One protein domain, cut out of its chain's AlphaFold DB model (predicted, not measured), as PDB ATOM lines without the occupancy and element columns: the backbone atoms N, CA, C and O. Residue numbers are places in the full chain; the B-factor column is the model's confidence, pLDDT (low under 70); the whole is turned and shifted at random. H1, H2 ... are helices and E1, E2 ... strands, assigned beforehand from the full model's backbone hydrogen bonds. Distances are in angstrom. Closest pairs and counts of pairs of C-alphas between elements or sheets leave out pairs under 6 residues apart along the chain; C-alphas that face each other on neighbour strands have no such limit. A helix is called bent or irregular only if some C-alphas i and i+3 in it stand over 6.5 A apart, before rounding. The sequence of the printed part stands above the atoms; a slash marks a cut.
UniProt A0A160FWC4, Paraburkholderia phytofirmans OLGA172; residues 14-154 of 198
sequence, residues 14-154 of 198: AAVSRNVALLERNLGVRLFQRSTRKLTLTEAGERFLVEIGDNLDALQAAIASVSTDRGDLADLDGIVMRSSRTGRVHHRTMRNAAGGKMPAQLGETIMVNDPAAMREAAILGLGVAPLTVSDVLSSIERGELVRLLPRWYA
ATOM      1  N   ALA A  14      12.398 -48.323   8.715       48.31
ATOM      2  CA  ALA A  14      13.191 -47.956   9.883       48.31
ATOM      3  C   ALA A  14      13.993 -46.655   9.693       48.31
ATOM      4  O   ALA A  14      14.063 -45.849  10.618       48.31
ATOM      5  N   ALA A  15      14.579 -46.427   8.512       44.50
ATOM      6  CA  ALA A  15      15.281 -45.186   8.185       44.50
ATOM      7  C   ALA A  15      14.312 -43.996   8.088       44.50
ATOM      8  O   ALA A  15      14.573 -42.955   8.684       44.50
ATOM      9  N   VAL A  16      13.144 -44.184   7.462       51.31
ATOM     10  CA  VAL A  16      12.083 -43.159   7.427       51.31
ATOM     11  C   VAL A  16      11.631 -42.798   8.842       51.31
ATOM     12  O   VAL A  16      11.585 -41.626   9.205       51.31
ATOM     13  N   SER A  17      11.365 -43.805   9.682       60.59
ATOM     14  CA  SER A  17      10.947 -43.567  11.069       60.59
ATOM     15  C   SER A  17      12.033 -42.865  11.895       60.59
ATOM     16  O   SER A  17      11.707 -42.013  12.719       60.59
ATOM     17  N   ARG A  18      13.318 -43.178  11.670       54.62
ATOM     18  CA  ARG A  18      14.441 -42.489  12.328       54.62
ATOM     19  C   ARG A  18      14.558 -41.029  11.911       54.62
ATOM     20  O   ARG A  18      14.726 -40.191  12.790       54.62
ATOM     21  N   ASN A  19      14.454 -40.736  10.617       53.75
ATOM     22  CA  ASN A  19      14.584 -39.374  10.099       53.75
ATOM     23  C   ASN A  19      13.433 -38.490  10.585       53.75
ATOM     24  O   ASN A  19      13.680 -37.392  11.076       53.75
ATOM     25  N   VAL A  20      12.199 -39.005  10.564       68.19
ATOM     26  CA  VAL A  20      11.037 -38.308  11.137       68.19
ATOM     27  C   VAL A  20      11.235 -38.057  12.631       68.19
ATOM     28  O   VAL A  20      11.058 -36.937  13.090       68.19
ATOM     29  N   ALA A  21      11.669 -39.064  13.395       66.44
ATOM     30  CA  ALA A  21      11.899 -38.890  14.827       66.44
ATOM     31  C   ALA A  21      13.026 -37.889  15.133       66.44
ATOM     32  O   ALA A  21      12.990 -37.222  16.162       66.44
ATOM     33  N   LEU A  22      14.046 -37.800  14.280       50.66
ATOM     34  CA  LEU A  22      15.138 -36.840  14.428       50.66
ATOM     35  C   LEU A  22      14.676 -35.417  14.113       50.66
ATOM     36  O   LEU A  22      14.987 -34.502  14.867       50.66
ATOM     37  N   LEU A  23      13.865 -35.261  13.068       63.66
ATOM     38  CA  LEU A  23      13.242 -33.993  12.714       63.66
ATOM     39  C   LEU A  23      12.304 -33.492  13.823       63.66
ATOM     40  O   LEU A  23      12.456 -32.364  14.275       63.66
ATOM     41  N   GLU A  24      11.404 -34.340  14.331       76.75
ATOM     42  CA  GLU A  24      10.504 -33.986  15.443       76.75
ATOM     43  C   GLU A  24      11.273 -33.595  16.715       76.75
ATOM     44  O   GLU A  24      10.895 -32.653  17.407       76.75
ATOM     45  N   ARG A  25      12.386 -34.283  17.018       72.75
ATOM     46  CA  ARG A  25      13.254 -33.918  18.150       72.75
ATOM     47  C   ARG A  25      13.905 -32.553  17.960       72.75
ATOM     48  O   ARG A  25      13.913 -31.770  18.901       72.75
ATOM     49  N   ASN A  26      14.433 -32.276  16.771       61.53
ATOM     50  CA  ASN A  26      15.110 -31.013  16.484       61.53
ATOM     51  C   ASN A  26      14.136 -29.829  16.460       61.53
ATOM     52  O   ASN A  26      14.490 -28.739  16.892       61.53
ATOM     53  N   LEU A  27      12.909 -30.053  15.985       75.12
ATOM     54  CA  LEU A  27      11.847 -29.045  15.978       75.12
ATOM     55  C   LEU A  27      11.153 -28.898  17.341       75.12
ATOM     56  O   LEU A  27      10.397 -27.954  17.545       75.12
ATOM     57  N   GLY A  28      11.360 -29.841  18.267       86.12
ATOM     58  CA  GLY A  28      10.701 -29.863  19.574       86.12
ATOM     59  C   GLY A  28       9.191 -30.127  19.520       86.12
ATOM     60  O   GLY A  28       8.518 -30.028  20.544       86.12
ATOM     61  N   VAL A  29       8.647 -30.480  18.351       87.31
ATOM     62  CA  VAL A  29       7.212 -30.700  18.126       87.31
ATOM     63  C   VAL A  29       6.964 -31.995  17.365       87.31
ATOM     64  O   VAL A  29       7.778 -32.450  16.563       87.31
ATOM     65  N   ARG A  30       5.799 -32.600  17.606       83.50
ATOM     66  CA  ARG A  30       5.318 -33.745  16.826       83.50
ATOM     67  C   ARG A  30       4.734 -33.238  15.513       83.50
ATOM     68  O   ARG A  30       3.822 -32.416  15.547       83.50
ATOM     69  N   LEU A  31       5.201 -33.768  14.389       78.62
ATOM     70  CA  LEU A  31       4.650 -33.512  13.056       78.62
ATOM     71  C   LEU A  31       3.631 -34.590  12.668       78.62
ATOM     72  O   LEU A  31       2.706 -34.329  11.901       78.62
ATOM     73  N   PHE A  32       3.769 -35.795  13.233       78.44
ATOM     74  CA  PHE A  32       2.874 -36.918  12.986       78.44
ATOM     75  C   PHE A  32       2.273 -37.471  14.278       78.44
ATOM     76  O   PHE A  32       2.932 -37.597  15.311       78.44
ATOM     77  N   GLN A  33       1.021 -37.909  14.188       80.12
ATOM     78  CA  GLN A  33       0.329 -38.658  15.231       80.12
ATOM     79  C   GLN A  33      -0.017 -40.064  14.718       80.12
ATOM     80  O   GLN A  33      -0.507 -40.247  13.599       80.12
ATOM     81  N   ARG A  34       0.276 -41.086  15.532       68.31
ATOM     82  CA  ARG A  34      -0.039 -42.490  15.234       68.31
ATOM     83  C   ARG A  34      -1.243 -42.935  16.054       68.31
ATOM     84  O   ARG A  34      -1.174 -42.946  17.277       68.31
ATOM     85  N   SER A  35      -2.299 -43.391  15.384       57.56
ATOM     86  CA  SER A  35      -3.257 -44.334  15.967       57.56
ATOM     87  C   SER A  35      -2.943 -45.744  15.463       57.56
ATOM     88  O   SER A  35      -2.304 -45.914  14.421       57.56
ATOM     89  N   THR A  36      -3.412 -46.778  16.162       46.66
ATOM     90  CA  THR A  36      -3.184 -48.194  15.798       46.66
ATOM     91  C   THR A  36      -3.713 -48.578  14.410       46.66
ATOM     92  O   THR A  36      -3.435 -49.675  13.933       46.66
ATOM     93  N   ARG A  37      -4.457 -47.684  13.740       44.53
ATOM     94  CA  ARG A  37      -5.041 -47.897  12.410       44.53
ATOM     95  C   ARG A  37      -4.731 -46.785  11.394       44.53
ATOM     96  O   ARG A  37      -5.150 -46.919  10.247       44.53
ATOM     97  N   LYS A  38      -4.050 -45.684  11.762       54.97
ATOM     98  CA  LYS A  38      -3.767 -44.563  10.836       54.97
ATOM     99  C   LYS A  38      -2.628 -43.649  11.319       54.97
ATOM    100  O   LYS A  38      -2.525 -43.359  12.506       54.97
ATOM    101  N   LEU A  39      -1.821 -43.160  10.377       66.06
ATOM    102  CA  LEU A  39      -0.868 -42.059  10.562       66.06
ATOM    103  C   LEU A  39      -1.500 -40.776   9.998       66.06
ATOM    104  O   LEU A  39      -1.953 -40.788   8.852       66.06
ATOM    105  N   THR A  40      -1.558 -39.703  10.782       73.75
ATOM    106  CA  THR A  40      -2.062 -38.387  10.345       73.75
ATOM    107  C   THR A  40      -1.085 -37.286  10.747       73.75
ATOM    108  O   THR A  40      -0.300 -37.468  11.679       73.75
ATOM    109  N   LEU A  41      -1.102 -36.161  10.027       72.94
ATOM    110  CA  LEU A  41      -0.337 -34.975  10.410       72.94
ATOM    111  C   LEU A  41      -0.938 -34.365  11.686       72.94
ATOM    112  O   LEU A  41      -2.108 -34.591  12.022       72.94
ATOM    113  N   THR A  42      -0.104 -33.658  12.435       83.00
ATOM    114  CA  THR A  42      -0.550 -32.712  13.459       83.00
ATOM    115  C   THR A  42      -0.768 -31.342  12.815       83.00
ATOM    116  O   THR A  42      -0.309 -31.104  11.700       83.00
ATOM    117  N   GLU A  43      -1.397 -30.410  13.529       82.06
ATOM    118  CA  GLU A  43      -1.509 -29.015  13.075       82.06
ATOM    119  C   GLU A  43      -0.126 -28.392  12.784       82.06
ATOM    120  O   GLU A  43       0.063 -27.694  11.790       82.06
ATOM    121  N   ALA A  44       0.876 -28.714  13.611       73.88
ATOM    122  CA  ALA A  44       2.263 -28.314  13.382       73.88
ATOM    123  C   ALA A  44       2.858 -28.967  12.120       73.88
ATOM    124  O   ALA A  44       3.587 -28.312  11.382       73.88
ATOM    125  N   GLY A  45       2.528 -30.235  11.852       75.44
ATOM    126  CA  GLY A  45       2.926 -30.950  10.637       75.44
ATOM    127  C   GLY A  45       2.331 -30.358   9.361       75.44
ATOM    128  O   GLY A  45       3.039 -30.235   8.367       75.44
ATOM    129  N   GLU A  46       1.058 -29.958   9.391       76.12
ATOM    130  CA  GLU A  46       0.394 -29.295   8.260       76.12
ATOM    131  C   GLU A  46       1.010 -27.922   7.975       76.12
ATOM    132  O   GLU A  46       1.339 -27.624   6.828       76.12
ATOM    133  N   ARG A  47       1.246 -27.116   9.019       78.06
ATOM    134  CA  ARG A  47       1.886 -25.799   8.885       78.06
ATOM    135  C   ARG A  47       3.310 -25.906   8.339       78.06
ATOM    136  O   ARG A  47       3.652 -25.207   7.394       78.06
ATOM    137  N   PHE A  48       4.103 -26.825   8.891       74.38
ATOM    138  CA  PHE A  48       5.476 -27.071   8.450       74.38
ATOM    139  C   PHE A  48       5.545 -27.527   6.988       74.38
ATOM    140  O   PHE A  48       6.426 -27.092   6.255       74.38
ATOM    141  N   LEU A  49       4.612 -28.381   6.550       63.03
ATOM    142  CA  LEU A  49       4.556 -28.869   5.170       63.03
ATOM    143  C   LEU A  49       4.307 -27.740   4.164       63.03
ATOM    144  O   LEU A  49       4.990 -27.683   3.146       63.03
ATOM    145  N   VAL A  50       3.346 -26.858   4.452       66.50
ATOM    146  CA  VAL A  50       3.037 -25.706   3.589       66.50
ATOM    147  C   VAL A  50       4.236 -24.761   3.518       66.50
ATOM    148  O   VAL A  50       4.652 -24.364   2.439       66.50
ATOM    149  N   GLU A  51       4.835 -24.452   4.666       68.50
ATOM    150  CA  GLU A  51       5.912 -23.466   4.758       68.50
ATOM    151  C   GLU A  51       7.230 -23.950   4.130       68.50
ATOM    152  O   GLU A  51       7.978 -23.156   3.559       68.50
ATOM    153  N   ILE A  52       7.531 -25.251   4.200       65.00
ATOM    154  CA  ILE A  52       8.746 -25.804   3.590       65.00
ATOM    155  C   ILE A  52       8.568 -26.134   2.105       65.00
ATOM    156  O   ILE A  52       9.558 -26.101   1.381       65.00
ATOM    157  N   GLY A  53       7.344 -26.438   1.652       55.25
ATOM    158  CA  GLY A  53       7.054 -26.799   0.261       55.25
ATOM    159  C   GLY A  53       7.465 -25.698  -0.714       55.25
ATOM    160  O   GLY A  53       8.354 -25.906  -1.533       55.25
ATOM    161  N   ASP A  54       6.918 -24.497  -0.530       52.56
ATOM    162  CA  ASP A  54       7.177 -23.355  -1.418       52.56
ATOM    163  C   ASP A  54       8.664 -22.947  -1.431       52.56
ATOM    164  O   ASP A  54       9.237 -22.593  -2.465       52.56
ATOM    165  N   ASN A  55       9.319 -23.024  -0.271       54.88
ATOM    166  CA  ASN A  55      10.735 -22.698  -0.129       54.88
ATOM    167  C   ASN A  55      11.641 -23.749  -0.781       54.88
ATOM    168  O   ASN A  55      12.671 -23.400  -1.362       54.88
ATOM    169  N   LEU A  56      11.277 -25.031  -0.690       51.31
ATOM    170  CA  LEU A  56      12.020 -26.114  -1.324       51.31
ATOM    171  C   LEU A  56      11.923 -26.014  -2.846       51.31
ATOM    172  O   LEU A  56      12.947 -26.147  -3.511       51.31
ATOM    173  N   ASP A  57      10.745 -25.697  -3.380       51.84
ATOM    174  CA  ASP A  57      10.536 -25.498  -4.816       51.84
ATOM    175  C   ASP A  57      11.368 -24.319  -5.342       51.84
ATOM    176  O   ASP A  57      12.061 -24.431  -6.357       51.84
ATOM    177  N   ALA A  58      11.385 -23.197  -4.612       56.50
ATOM    178  CA  ALA A  58      12.207 -22.037  -4.953       56.50
ATOM    179  C   ALA A  58      13.714 -22.351  -4.905       56.50
ATOM    180  O   ALA A  58      14.466 -21.948  -5.798       56.50
ATOM    181  N   LEU A  59      14.165 -23.101  -3.894       48.31
ATOM    182  CA  LEU A  59      15.555 -23.553  -3.784       48.31
ATOM    183  C   LEU A  59      15.926 -24.512  -4.916       48.31
ATOM    184  O   LEU A  59      16.986 -24.359  -5.519       48.31
ATOM    185  N   GLN A  60      15.056 -25.466  -5.247       49.50
ATOM    186  CA  GLN A  60      15.257 -26.387  -6.364       49.50
ATOM    187  C   GLN A  60      15.342 -25.636  -7.697       49.50
ATOM    188  O   GLN A  60      16.240 -25.910  -8.495       49.50
ATOM    189  N   ALA A  61      14.475 -24.646  -7.922       55.00
ATOM    190  CA  ALA A  61      14.509 -23.798  -9.112       55.00
ATOM    191  C   ALA A  61      15.791 -22.945  -9.193       55.00
ATOM    192  O   ALA A  61      16.377 -22.800 -10.268       55.00
ATOM    193  N   ALA A  62      16.271 -22.418  -8.063       58.25
ATOM    194  CA  ALA A  62      17.528 -21.673  -7.993       58.25
ATOM    195  C   ALA A  62      18.760 -22.568  -8.232       58.25
ATOM    196  O   ALA A  62      19.679 -22.188  -8.954       58.25
ATOM    197  N   ILE A  63      18.774 -23.787  -7.683       51.38
ATOM    198  CA  ILE A  63      19.835 -24.776  -7.937       51.38
ATOM    199  C   ILE A  63      19.850 -25.176  -9.419       51.38
ATOM    200  O   ILE A  63      20.922 -25.280 -10.027       51.38
ATOM    201  N   ALA A  64      18.669 -25.351 -10.021       54.44
ATOM    202  CA  ALA A  64      18.525 -25.653 -11.439       54.44
ATOM    203  C   ALA A  64      19.105 -24.540 -12.326       54.44
ATOM    204  O   ALA A  64      19.863 -24.834 -13.249       54.44
ATOM    205  N   SER A  65      18.815 -23.272 -12.015       56.66
ATOM    206  CA  SER A  65      19.265 -22.122 -12.812       56.66
ATOM    207  C   SER A  65      20.768 -21.831 -12.702       56.66
ATOM    208  O   SER A  65      21.374 -21.315 -13.643       56.66
ATOM    209  N   VAL A  66      21.416 -22.203 -11.596       55.84
ATOM    210  CA  VAL A  66      22.879 -22.074 -11.454       55.84
ATOM    211  C   VAL A  66      23.609 -23.224 -12.154       55.84
ATOM    212  O   VAL A  66      24.636 -23.015 -12.804       55.84
ATOM    213  N   SER A  67      23.054 -24.436 -12.096       53.09
ATOM    214  CA  SER A  67      23.633 -25.620 -12.746       53.09
ATOM    215  C   SER A  67      23.578 -25.544 -14.284       53.09
ATOM    216  O   SER A  67      24.361 -26.206 -14.970       53.09
ATOM    217  N   THR A  68      22.697 -24.705 -14.854       51.72
ATOM    218  CA  THR A  68      22.501 -24.558 -16.310       51.72
ATOM    219  C   THR A  68      23.631 -23.883 -17.088       51.72
ATOM    220  O   THR A  68      23.696 -24.091 -18.304       51.72
ATOM    221  N   ASP A  69      24.508 -23.108 -16.443       48.19
ATOM    222  CA  ASP A  69      25.529 -22.312 -17.148       48.19
ATOM    223  C   ASP A  69      26.908 -22.977 -17.219       48.19
ATOM    224  O   ASP A  69      27.707 -22.629 -18.089       48.19
ATOM    225  N   ARG A  70      27.195 -23.960 -16.354       47.97
ATOM    226  CA  ARG A  70      28.538 -24.562 -16.270       47.97
ATOM    227  C   ARG A  70      28.633 -26.004 -16.770       47.97
ATOM    228  O   ARG A  70      29.735 -26.462 -17.041       47.97
ATOM    229  N   GLY A  71      27.514 -26.709 -16.957       53.75
ATOM    230  CA  GLY A  71      27.530 -28.076 -17.496       53.75
ATOM    231  C   GLY A  71      28.282 -29.095 -16.632       53.75
ATOM    232  O   GLY A  71      28.521 -30.209 -17.097       53.75
ATOM    233  N   ASP A  72      28.641 -28.737 -15.395       68.12
ATOM    234  CA  ASP A  72      29.375 -29.616 -14.491       68.12
ATOM    235  C   ASP A  72      28.393 -30.496 -13.719       68.12
ATOM    236  O   ASP A  72      28.064 -30.286 -12.555       68.12
ATOM    237  N   LEU A  73      27.821 -31.451 -14.447       72.56
ATOM    238  CA  LEU A  73      26.907 -32.439 -13.885       72.56
ATOM    239  C   LEU A  73      27.614 -33.378 -12.898       72.56
ATOM    240  O   LEU A  73      26.940 -33.991 -12.073       72.56
ATOM    241  N   ALA A  74      28.943 -33.492 -12.968       73.00
ATOM    242  CA  ALA A  74      29.711 -34.436 -12.164       73.00
ATOM    243  C   ALA A  74      29.648 -34.119 -10.661       73.00
ATOM    244  O   ALA A  74      29.729 -35.040  -9.851       73.00
ATOM    245  N   ASP A  75      29.434 -32.849 -10.311       74.00
ATOM    246  CA  ASP A  75      29.321 -32.374  -8.929       74.00
ATOM    247  C   ASP A  75      27.933 -32.610  -8.311       74.00
ATOM    248  O   ASP A  75      27.743 -32.426  -7.109       74.00
ATOM    249  N   LEU A  76      26.941 -33.004  -9.114       76.50
ATOM    250  CA  LEU A  76      25.597 -33.288  -8.623       76.50
ATOM    251  C   LEU A  76      25.507 -34.729  -8.120       76.50
ATOM    252  O   LEU A  76      25.937 -35.666  -8.802       76.50
ATOM    253  N   ASP A  77      24.858 -34.906  -6.967       80.25
ATOM    254  CA  ASP A  77      24.500 -36.220  -6.438       80.25
ATOM    255  C   ASP A  77      23.586 -36.951  -7.421       80.25
ATOM    256  O   ASP A  77      22.396 -36.653  -7.548       80.25
ATOM    257  N   GLY A  78      24.152 -37.899  -8.159       79.06
ATOM    258  CA  GLY A  78      23.465 -38.632  -9.206       79.06
ATOM    259  C   GLY A  78      22.830 -39.919  -8.709       79.06
ATOM    260  O   GLY A  78      23.439 -40.752  -8.034       79.06
ATOM    261  N   ILE A  79      21.595 -40.118  -9.145       82.00
ATOM    262  CA  ILE A  79      20.899 -41.395  -9.127       82.00
ATOM    263  C   ILE A  79      21.143 -42.021 -10.497       82.00
ATOM    264  O   ILE A  79      20.550 -41.613 -11.498       82.00
ATOM    265  N   VAL A  80      22.034 -43.004 -10.560       81.50
ATOM    266  CA  VAL A  80      22.470 -43.625 -11.813       81.50
ATOM    267  C   VAL A  80      21.912 -45.032 -11.974       81.50
ATOM    268  O   VAL A  80      21.797 -45.814 -11.025       81.50
ATOM    269  N   MET A  81      21.577 -45.376 -13.218       74.75
ATOM    270  CA  MET A  81      21.164 -46.728 -13.564       74.75
ATOM    271  C   MET A  81      22.377 -47.573 -13.933       74.75
ATOM    272  O   MET A  81      23.098 -47.264 -14.888       74.75
ATOM    273  N   ARG A  82      22.554 -48.695 -13.238       69.69
ATOM    274  CA  ARG A  82      23.518 -49.721 -13.630       69.69
ATOM    275  C   ARG A  82      22.815 -50.801 -14.434       69.69
ATOM    276  O   ARG A  82      21.820 -51.370 -13.987       69.69
ATOM    277  N   SER A  83      23.350 -51.127 -15.611       58.84
ATOM    278  CA  SER A  83      22.847 -52.269 -16.376       58.84
ATOM    279  C   SER A  83      23.013 -53.551 -15.558       58.84
ATOM    280  O   SER A  83      24.136 -53.936 -15.235       58.84
ATOM    281  N   SER A  84      21.913 -54.249 -15.275       54.53
ATOM    282  CA  SER A  84      21.941 -55.563 -14.618       54.53
ATOM    283  C   SER A  84      22.665 -56.628 -15.453       54.53
ATOM    284  O   SER A  84      23.188 -57.589 -14.901       54.53
ATOM    285  N   ARG A  85      22.736 -56.439 -16.780       53.19
ATOM    286  CA  ARG A  85      23.355 -57.376 -17.728       53.19
ATOM    287  C   ARG A  85      24.857 -57.159 -17.917       53.19
ATOM    288  O   ARG A  85      25.572 -58.123 -18.150       53.19
ATOM    289  N   THR A  86      25.334 -55.914 -17.873       57.25
ATOM    290  CA  THR A  86      26.748 -55.588 -18.168       57.25
ATOM    291  C   THR A  86      27.491 -54.951 -16.999       57.25
ATOM    292  O   THR A  86      28.704 -54.779 -17.075       57.25
ATOM    293  N   GLY A  87      26.792 -54.566 -15.929       52.66
ATOM    294  CA  GLY A  87      27.380 -53.884 -14.779       52.66
ATOM    295  C   GLY A  87      27.932 -52.488 -15.089       52.66
ATOM    296  O   GLY A  87      28.631 -51.922 -14.251       52.66
ATOM    297  N   ARG A  88      27.655 -51.922 -16.269       58.25
ATOM    298  CA  ARG A  88      28.127 -50.586 -16.658       58.25
ATOM    299  C   ARG A  88      27.057 -49.539 -16.366       58.25
ATOM    300  O   ARG A  88      25.868 -49.796 -16.580       58.25
ATOM    301  N   VAL A  89      27.493 -48.368 -15.914       61.44
ATOM    302  CA  VAL A  89      26.675 -47.154 -15.890       61.44
ATOM    303  C   VAL A  89      26.645 -46.588 -17.310       61.44
ATOM    304  O   VAL A  89      27.679 -46.448 -17.967       61.44
ATOM    305  N   HIS A  90      25.443 -46.354 -17.838       63.38
ATOM    306  CA  HIS A  90      25.271 -45.788 -19.174       63.38
ATOM    307  C   HIS A  90      25.271 -44.261 -19.097       63.38
ATOM    308  O   HIS A  90      24.232 -43.648 -18.863       63.38
ATOM    309  N   HIS A  91      26.418 -43.642 -19.363       67.69
ATOM    310  CA  HIS A  91      26.482 -42.199 -19.586       67.69
ATOM    311  C   HIS A  91      26.009 -41.901 -21.014       67.69
ATOM    312  O   HIS A  91      26.621 -42.348 -21.987       67.69
ATOM    313  N   ARG A  92      24.893 -41.177 -21.161       75.25
ATOM    314  CA  ARG A  92      24.436 -40.692 -22.475       75.25
ATOM    315  C   ARG A  92      25.138 -39.382 -22.816       75.25
ATOM    316  O   ARG A  92      25.372 -38.553 -21.945       75.25
ATOM    317  N   THR A  93      25.432 -39.164 -24.093       82.69
ATOM    318  CA  THR A  93      25.857 -37.846 -24.577       82.69
ATOM    319  C   THR A  93      24.626 -36.979 -24.811       82.69
ATOM    320  O   THR A  93      23.751 -37.345 -25.598       82.69
ATOM    321  N   MET A  94      24.573 -35.828 -24.151       86.31
ATOM    322  CA  MET A  94      23.570 -34.799 -24.398       86.31
ATOM    323  C   MET A  94      24.014 -33.863 -25.511       86.31
ATOM    324  O   MET A  94      25.203 -33.714 -25.804       86.31
ATOM    325  N   ARG A  95      23.026 -33.217 -26.118       85.50
ATOM    326  CA  ARG A  95      23.168 -32.259 -27.202       85.50
ATOM    327  C   ARG A  95      22.305 -31.040 -26.914       85.50
ATOM    328  O   ARG A  95      21.297 -31.156 -26.222       85.50
ATOM    329  N   ASN A  96      22.694 -29.893 -27.446       84.62
ATOM    330  CA  ASN A  96      21.867 -28.689 -27.447       84.62
ATOM    331  C   ASN A  96      21.585 -28.234 -28.889       84.62
ATOM    332  O   ASN A  96      22.195 -28.730 -29.841       84.62
ATOM    333  N   ALA A  97      20.673 -27.273 -29.052       78.69
ATOM    334  CA  ALA A  97      20.306 -26.735 -30.367       78.69
ATOM    335  C   ALA A  97      21.478 -26.049 -31.100       78.69
ATOM    336  O   ALA A  97      21.502 -26.018 -32.326       78.69
ATOM    337  N   ALA A  98      22.480 -25.552 -30.367       80.31
ATOM    338  CA  ALA A  98      23.689 -24.944 -30.926       80.31
ATOM    339  C   ALA A  98      24.730 -25.977 -31.413       80.31
ATOM    340  O   ALA A  98      25.835 -25.605 -31.803       80.31
ATOM    341  N   GLY A  99      24.416 -27.278 -31.373       80.19
ATOM    342  CA  GLY A  99      25.319 -28.357 -31.791       80.19
ATOM    343  C   GLY A  99      26.369 -28.752 -30.747       80.19
ATOM    344  O   GLY A  99      27.173 -29.654 -30.996       80.19
ATOM    345  N   GLY A 100      26.341 -28.130 -29.567       83.00
ATOM    346  CA  GLY A 100      27.171 -28.493 -28.427       83.00
ATOM    347  C   GLY A 100      26.865 -29.908 -27.946       83.00
ATOM    348  O   GLY A 100      25.720 -30.365 -27.989       83.00
ATOM    349  N   LYS A 101      27.902 -30.612 -27.487       85.75
ATOM    350  CA  LYS A 101      27.802 -31.965 -26.932       85.75
ATOM    351  C   LYS A 101      28.482 -32.002 -25.575       85.75
ATOM    352  O   LYS A 101      29.585 -31.486 -25.442       85.75
ATOM    353  N   MET A 102      27.853 -32.656 -24.608       83.12
ATOM    354  CA  MET A 102      28.461 -32.924 -23.304       83.12
ATOM    355  C   MET A 102      28.032 -34.301 -22.790       83.12
ATOM    356  O   MET A 102      26.945 -34.774 -23.141       83.12
ATOM    357  N   PRO A 103      28.857 -34.981 -21.986       81.69
ATOM    358  CA  PRO A 103      28.414 -36.177 -21.282       81.69
ATOM    359  C   PRO A 103      27.364 -35.816 -20.215       81.69
ATOM    360  O   PRO A 103      27.539 -34.860 -19.469       81.69
ATOM    361  N   ALA A 104      26.288 -36.603 -20.102       79.69
ATOM    362  CA  ALA A 104      25.421 -36.610 -18.917       79.69
ATOM    363  C   ALA A 104      26.084 -37.435 -17.808       79.69
ATOM    364  O   ALA A 104      25.650 -38.549 -17.497       79.69
ATOM    365  N   GLN A 105      27.201 -36.941 -17.287       81.31
ATOM    366  CA  GLN A 105      27.936 -37.601 -16.219       81.31
ATOM    367  C   GLN A 105      27.573 -36.957 -14.888       81.31
ATOM    368  O   GLN A 105      27.852 -35.785 -14.698       81.31
ATOM    369  N   LEU A 106      26.949 -37.732 -14.004       79.25
ATOM    370  CA  LEU A 106      26.624 -37.336 -12.635       79.25
ATOM    371  C   LEU A 106      27.563 -38.047 -11.656       79.25
ATOM    372  O   LEU A 106      28.109 -39.102 -12.004       79.25
ATOM    373  N   GLY A 107      27.698 -37.524 -10.438       73.75
ATOM    374  CA  GLY A 107      28.311 -38.263  -9.336       73.75
ATOM    375  C   GLY A 107      27.511 -39.535  -9.034       73.75
ATOM    376  O   GLY A 107      26.287 -39.516  -9.006       73.75
ATOM    377  N   GLU A 108      28.163 -40.679  -8.843       79.94
ATOM    378  CA  GLU A 108      27.472 -41.971  -8.677       79.94
ATOM    379  C   GLU A 108      27.070 -42.239  -7.212       79.94
ATOM    380  O   GLU A 108      27.489 -43.229  -6.612       79.94
ATOM    381  N   THR A 109      26.264 -41.355  -6.616       71.00
ATOM    382  CA  THR A 109      25.904 -41.417  -5.185       71.00
ATOM    383  C   THR A 109      24.862 -42.502  -4.891       71.00
ATOM    384  O   THR A 109      24.947 -43.205  -3.881       71.00
ATOM    385  N   ILE A 110      23.880 -42.681  -5.780       72.25
ATOM    386  CA  ILE A 110      22.835 -43.704  -5.655       72.25
ATOM    387  C   ILE A 110      22.801 -44.556  -6.914       72.25
ATOM    388  O   ILE A 110      22.707 -44.051  -8.029       72.25
ATOM    389  N   MET A 111      22.805 -45.875  -6.730       75.38
ATOM    390  CA  MET A 111      22.770 -46.833  -7.825       75.38
ATOM    391  C   MET A 111      21.512 -47.691  -7.762       75.38
ATOM    392  O   MET A 111      21.243 -48.361  -6.766       75.38
ATOM    393  N   VAL A 112      20.769 -47.710  -8.864       73.25
ATOM    394  CA  VAL A 112      19.564 -48.529  -9.026       73.25
ATOM    395  C   VAL A 112      19.576 -49.243 -10.377       73.25
ATOM    396  O   VAL A 112      20.399 -48.965 -11.248       73.25
ATOM    397  N   ASN A 113      18.688 -50.216 -10.546       74.88
ATOM    398  CA  ASN A 113      18.605 -51.058 -11.742       74.88
ATOM    399  C   ASN A 113      17.304 -50.868 -12.538       74.88
ATOM    400  O   ASN A 113      17.097 -51.588 -13.512       74.88
ATOM    401  N   ASP A 114      16.442 -49.937 -12.125       75.69
ATOM    402  CA  ASP A 114      15.121 -49.724 -12.712       75.69
ATOM    403  C   ASP A 114      14.758 -48.219 -12.778       75.69
ATOM    404  O   ASP A 114      14.937 -47.511 -11.779       75.69
ATOM    405  N   PRO A 115      14.232 -47.713 -13.915       77.00
ATOM    406  CA  PRO A 115      13.849 -46.307 -14.079       77.00
ATOM    407  C   PRO A 115      12.741 -45.820 -13.137       77.00
ATOM    408  O   PRO A 115      12.747 -44.650 -12.752       77.00
ATOM    409  N   ALA A 116      11.799 -46.678 -12.726       82.50
ATOM    410  CA  ALA A 116      10.781 -46.262 -11.768       82.50
ATOM    411  C   ALA A 116      11.424 -46.007 -10.400       82.50
ATOM    412  O   ALA A 116      11.153 -44.979  -9.789       82.50
ATOM    413  N   ALA A 117      12.350 -46.868  -9.962       79.56
ATOM    414  CA  ALA A 117      13.112 -46.642  -8.731       79.56
ATOM    415  C   ALA A 117      13.938 -45.342  -8.776       79.56
ATOM    416  O   ALA A 117      13.999 -44.627  -7.776       79.56
ATOM    417  N   MET A 118      14.527 -45.004  -9.930       83.19
ATOM    418  CA  MET A 118      15.225 -43.725 -10.119       83.19
ATOM    419  C   MET A 118      14.288 -42.525  -9.960       83.19
ATOM    420  O   MET A 118      14.621 -41.580  -9.250       83.19
ATOM    421  N   ARG A 119      13.116 -42.567 -10.611       84.75
ATOM    422  CA  ARG A 119      12.102 -41.508 -10.521       84.75
ATOM    423  C   ARG A 119      11.650 -41.297  -9.090       84.75
ATOM    424  O   ARG A 119      11.584 -40.162  -8.635       84.75
ATOM    425  N   GLU A 120      11.353 -42.383  -8.392       82.06
ATOM    426  CA  GLU A 120      10.962 -42.313  -6.992       82.06
ATOM    427  C   GLU A 120      12.076 -41.699  -6.145       82.06
ATOM    428  O   GLU A 120      11.820 -40.756  -5.412       82.06
ATOM    429  N   ALA A 121      13.328 -42.132  -6.307       76.62
ATOM    430  CA  ALA A 121      14.452 -41.528  -5.594       76.62
ATOM    431  C   ALA A 121      14.613 -40.018  -5.880       76.62
ATOM    432  O   ALA A 121      14.878 -39.253  -4.952       76.62
ATOM    433  N   ALA A 122      14.389 -39.579  -7.122       81.06
ATOM    434  CA  ALA A 122      14.441 -38.166  -7.494       81.06
ATOM    435  C   ALA A 122      13.299 -37.347  -6.863       81.06
ATOM    436  O   ALA A 122      13.549 -36.275  -6.325       81.06
ATOM    437  N   ILE A 123      12.066 -37.872  -6.849       81.31
ATOM    438  CA  ILE A 123      10.890 -37.214  -6.234       81.31
ATOM    439  C   ILE A 123      11.081 -37.006  -4.727       81.31
ATOM    440  O   ILE A 123      10.561 -36.066  -4.137       81.31
ATOM    441  N   LEU A 124      11.858 -37.875  -4.088       79.62
ATOM    442  CA  LEU A 124      12.210 -37.754  -2.675       79.62
ATOM    443  C   LEU A 124      13.346 -36.766  -2.401       79.62
ATOM    444  O   LEU A 124      13.756 -36.637  -1.248       79.62
ATOM    445  N   GLY A 125      13.907 -36.141  -3.437       76.81
ATOM    446  CA  GLY A 125      15.048 -35.240  -3.317       76.81
ATOM    447  C   GLY A 125      16.366 -35.946  -2.995       76.81
ATOM    448  O   GLY A 125      17.261 -35.322  -2.436       76.81
ATOM    449  N   LEU A 126      16.510 -37.238  -3.316       76.12
ATOM    450  CA  LEU A 126      17.744 -37.990  -3.038       76.12
ATOM    451  C   LEU A 126      18.855 -37.759  -4.076       76.12
ATOM    452  O   LEU A 126      19.914 -38.373  -3.975       76.12
ATOM    453  N   GLY A 127      18.607 -36.924  -5.084       77.19
ATOM    454  CA  GLY A 127      19.582 -36.578  -6.111       77.19
ATOM    455  C   GLY A 127      18.953 -36.318  -7.475       77.19
ATOM    456  O   GLY A 127      17.733 -36.247  -7.634       77.19
ATOM    457  N   VAL A 128      19.816 -36.203  -8.478       85.56
ATOM    458  CA  VAL A 128      19.481 -35.933  -9.875       85.56
ATOM    459  C   VAL A 128      19.475 -37.235 -10.663       85.56
ATOM    460  O   VAL A 128      20.409 -38.024 -10.578       85.56
ATOM    461  N   ALA A 129      18.439 -37.464 -11.466       87.25
ATOM    462  CA  ALA A 129      18.293 -38.693 -12.238       87.25
ATOM    463  C   ALA A 129      18.162 -38.402 -13.744       87.25
ATOM    464  O   ALA A 129      17.299 -37.613 -14.141       87.25
ATOM    465  N   PRO A 130      18.946 -39.065 -14.615       84.31
ATOM    466  CA  PRO A 130      18.742 -39.009 -16.054       84.31
ATOM    467  C   PRO A 130      17.570 -39.924 -16.431       84.31
ATOM    468  O   PRO A 130      17.739 -41.122 -16.664       84.31
ATOM    469  N   LEU A 131      16.369 -39.352 -16.475       86.81
ATOM    470  CA  LEU A 131      15.120 -40.054 -16.771       86.81
ATOM    471  C   LEU A 131      14.569 -39.677 -18.143       86.81
ATOM    472  O   LEU A 131      14.824 -38.589 -18.661       86.81
ATOM    473  N   THR A 132      13.798 -40.586 -18.742       83.75
ATOM    474  CA  THR A 132      13.076 -40.267 -19.975       83.75
ATOM    475  C   THR A 132      11.868 -39.402 -19.651       83.75
ATOM    476  O   THR A 132      11.198 -39.615 -18.642       83.75
ATOM    477  N   VAL A 133      11.556 -38.443 -20.525       82.44
ATOM    478  CA  VAL A 133      10.399 -37.553 -20.342       82.44
ATOM    479  C   VAL A 133       9.108 -38.362 -20.230       82.44
ATOM    480  O   VAL A 133       8.283 -38.061 -19.378       82.44
ATOM    481  N   SER A 134       8.965 -39.441 -21.004       77.00
ATOM    482  CA  SER A 134       7.813 -40.345 -20.921       77.00
ATOM    483  C   SER A 134       7.587 -40.927 -19.523       77.00
ATOM    484  O   SER A 134       6.440 -41.095 -19.120       77.00
ATOM    485  N   ASP A 135       8.652 -41.183 -18.757       81.19
ATOM    486  CA  ASP A 135       8.536 -41.754 -17.410       81.19
ATOM    487  C   ASP A 135       8.173 -40.712 -16.345       81.19
ATOM    488  O   ASP A 135       7.628 -41.071 -15.297       81.19
ATOM    489  N   VAL A 136       8.501 -39.437 -16.577       86.44
ATOM    490  CA  VAL A 136       8.433 -38.377 -15.555       86.44
ATOM    491  C   VAL A 136       7.475 -37.247 -15.879       86.44
ATOM    492  O   VAL A 136       7.220 -36.434 -14.996       86.44
ATOM    493  N   LEU A 137       6.903 -37.206 -17.087       83.50
ATOM    494  CA  LEU A 137       6.044 -36.117 -17.559       83.50
ATOM    495  C   LEU A 137       4.962 -35.759 -16.540       83.50
ATOM    496  O   LEU A 137       4.852 -34.608 -16.141       83.50
ATOM    497  N   SER A 138       4.245 -36.761 -16.029       82.25
ATOM    498  CA  SER A 138       3.190 -36.528 -15.040       82.25
ATOM    499  C   SER A 138       3.716 -35.959 -13.717       82.25
ATOM    500  O   SER A 138       3.002 -35.240 -13.034       82.25
ATOM    501  N   SER A 139       4.948 -36.292 -13.328       79.19
ATOM    502  CA  SER A 139       5.561 -35.805 -12.083       79.19
ATOM    503  C   SER A 139       6.060 -34.371 -12.250       79.19
ATOM    504  O   SER A 139       5.921 -33.577 -11.331       79.19
ATOM    505  N   ILE A 140       6.542 -34.015 -13.445       81.06
ATOM    506  CA  ILE A 140       6.858 -32.629 -13.815       81.06
ATOM    507  C   ILE A 140       5.583 -31.779 -13.846       81.06
ATOM    508  O   ILE A 140       5.546 -30.706 -13.259       81.06
ATOM    509  N   GLU A 141       4.513 -32.275 -14.471       81.25
ATOM    510  CA  GLU A 141       3.218 -31.576 -14.532       81.25
ATOM    511  C   GLU A 141       2.607 -31.340 -13.144       81.25
ATOM    512  O   GLU A 141       1.899 -30.357 -12.943       81.25
ATOM    513  N   ARG A 142       2.893 -32.222 -12.179       79.06
ATOM    514  CA  ARG A 142       2.490 -32.069 -10.771       79.06
ATOM    515  C   ARG A 142       3.452 -31.216  -9.936       79.06
ATOM    516  O   ARG A 142       3.176 -31.026  -8.757       79.06
ATOM    517  N   GLY A 143       4.567 -30.749 -10.499       78.38
ATOM    518  CA  GLY A 143       5.598 -29.998  -9.773       78.38
ATOM    519  C   GLY A 143       6.493 -30.847  -8.860       78.38
ATOM    520  O   GLY A 143       7.345 -30.306  -8.176       78.38
ATOM    521  N   GLU A 144       6.359 -32.176  -8.864       80.19
ATOM    522  CA  GLU A 144       7.175 -33.082  -8.033       80.19
ATOM    523  C   GLU A 144       8.620 -33.214  -8.542       80.19
ATOM    524  O   GLU A 144       9.495 -33.700  -7.826       80.19
ATOM    525  N   LEU A 145       8.859 -32.869  -9.809       81.19
ATOM    526  CA  LEU A 145      10.169 -32.898 -10.451       81.19
ATOM    527  C   LEU A 145      10.354 -31.658 -11.317       81.19
ATOM    528  O   LEU A 145       9.444 -31.249 -12.035       81.19
ATOM    529  N   VAL A 146      11.579 -31.139 -11.343       83.38
ATOM    530  CA  VAL A 146      11.976 -30.037 -12.218       83.38
ATOM    531  C   VAL A 146      13.032 -30.497 -13.221       83.38
ATOM    532  O   VAL A 146      13.934 -31.280 -12.906       83.38
ATOM    533  N   ARG A 147      12.936 -30.014 -14.464       83.12
ATOM    534  CA  ARG A 147      13.968 -30.242 -15.480       83.12
ATOM    535  C   ARG A 147      15.139 -29.290 -15.237       83.12
ATOM    536  O   ARG A 147      15.015 -28.094 -15.469       83.12
ATOM    537  N   LEU A 148      16.292 -29.834 -14.848       83.38
ATOM    538  CA  LEU A 148      17.483 -29.025 -14.555       83.38
ATOM    539  C   LEU A 148      18.151 -28.443 -15.802       83.38
ATOM    540  O   LEU A 148      18.662 -27.338 -15.757       83.38
ATOM    541  N   LEU A 149      18.161 -29.173 -16.922       82.00
ATOM    542  CA  LEU A 149      18.807 -28.732 -18.160       82.00
ATOM    543  C   LEU A 149      17.784 -28.648 -19.308       82.00
ATOM    544  O   LEU A 149      17.702 -29.566 -20.129       82.00
ATOM    545  N   PRO A 150      16.979 -27.572 -19.398       78.81
ATOM    546  CA  PRO A 150      15.950 -27.423 -20.436       78.81
ATOM    547  C   PRO A 150      16.537 -27.383 -21.855       78.81
ATOM    548  O   PRO A 150      16.018 -28.014 -22.773       78.81
ATOM    549  N   ARG A 151      17.706 -26.751 -22.017       81.25
ATOM    550  CA  ARG A 151      18.385 -26.579 -23.317       81.25
ATOM    551  C   ARG A 151      19.196 -27.792 -23.790       81.25
ATOM    552  O   ARG A 151      19.677 -27.791 -24.925       81.25
ATOM    553  N   TRP A 152      19.377 -28.802 -22.939       81.75
ATOM    554  CA  TRP A 152      20.153 -30.004 -23.250       81.75
ATOM    555  C   TRP A 152      19.248 -31.227 -23.299       81.75
ATOM    556  O   TRP A 152      18.415 -31.422 -22.419       81.75
ATOM    557  N   TYR A 153      19.417 -32.073 -24.309       80.00
ATOM    558  CA  TYR A 153      18.639 -33.294 -24.489       80.00
ATOM    559  C   TYR A 153      19.537 -34.462 -24.897       80.00
ATOM    560  O   TYR A 153      20.540 -34.288 -25.587       80.00
ATOM    561  N   ALA A 154      19.176 -35.673 -24.484       80.12
ATOM    562  CA  ALA A 154      19.773 -36.898 -25.001       80.12
ATOM    563  C   ALA A 154      18.783 -37.550 -25.963       80.12
ATOM    564  O   ALA A 154      17.632 -37.786 -25.599       80.12
TER     565      ALA A 154
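What this domain is: This is residues 14 to 154 of the 198 residues of a protein of Paraburkholderia phytofirmans OLGA172 (UniProt A0A160FWC4). One long helix, H2, bridges two unequal parts: a small end made of helix H1 and the hairpin of E1 and E2, and a larger, loose lobe at its other end. That lobe holds the parallel strands E3 and E6 with H3 packed on them, H4 beside H3, and the hairpin of E4 and E5, whose E4 also pairs with the tail. The printed part has 141 residues, with four named helices and six named strands in the order H1, E1, E2, H2, E3, E4, E5, E6, H3, H4, and its class is mixed, helices and strands. There are three sheets of two strands, E1 with E2 and E4 with E5 antiparallel, E3 with E6 parallel. The whole is loose, with a radius of gyration of the C-alphas of 18.0 A, and elongated, spanning 55 by 35 by 26 A.

How they stand to each other: H1, residues 14 to 27, is apart from H2, residues 43 to 67. Between them E1, residues 32 to 35, and E2, residues 38 to 41, form an antiparallel hairpin at 156 degrees, with N 33 and O 40 2.9 A apart, within hydrogen-bond range. The closest C-alphas of E1 and H2, those of Phe 32 and Gly 45, are 6.4 A apart. E3, residues 77 to 81, and E6, residues 107 to 112, are parallel neighbours at 40 degrees; N 80 and O 110 are 2.8 A apart. E4, residues 93 to 96, and E5, residues 101 to 103, form an antiparallel hairpin at 145 degrees, with N 94 and O 102 2.8 A apart. Residues 95 to 96 of E4 pair antiparallel with residues 152 to 153. The closest C-alphas of E3 and H3, residues 115 to 123, are those of Ile 79 and Met 118, 6.2 A apart. H3 and H4, residues 133 to 141, touch at Arg 119 and Val 136, their closest C-alphas, 7.0 A apart, at a shallow tilt of 25 degrees, the same way. H2 is apart from H3 and H4. Every O i to N i+4 pair is within hydrogen-bond range in H1 and H3, against 19 of 21 in H2 and 3 of 5 in H4.

Where its parts are: H1 begins at C-alpha 14 (13.191, -47.956, 9.883) and is 19.9 A long. H2 runs 36.2 A to C-alpha 67 (23.633, -25.620, -12.746); it is neither bent nor irregular, but only just, with C-alphas 51 and 54 6.3 A apart. E3 measures 13.1 A, E6 13.5 A and H3 12.4 A. H4 ends at C-alpha 141 (3.218, -31.576, -14.532) and is irregular, with C-alphas 135 and 138 7.8 A apart.

The domain as a whole: The two C-alphas farthest apart, those of Thr 36 and Gly 99, are 58.9 A apart. The printed part has no cut. The link from E3 to E4 is long, with 11 residues, and residues 142 to 154 hold no named element. Residues 14 to 19 of H1 and 50 to 55 of H2 stand free. The mean pLDDT of the printed part is 71.4; 51 residues are under 70, among them 14 to 23, 49 to 72 and 82 to 91.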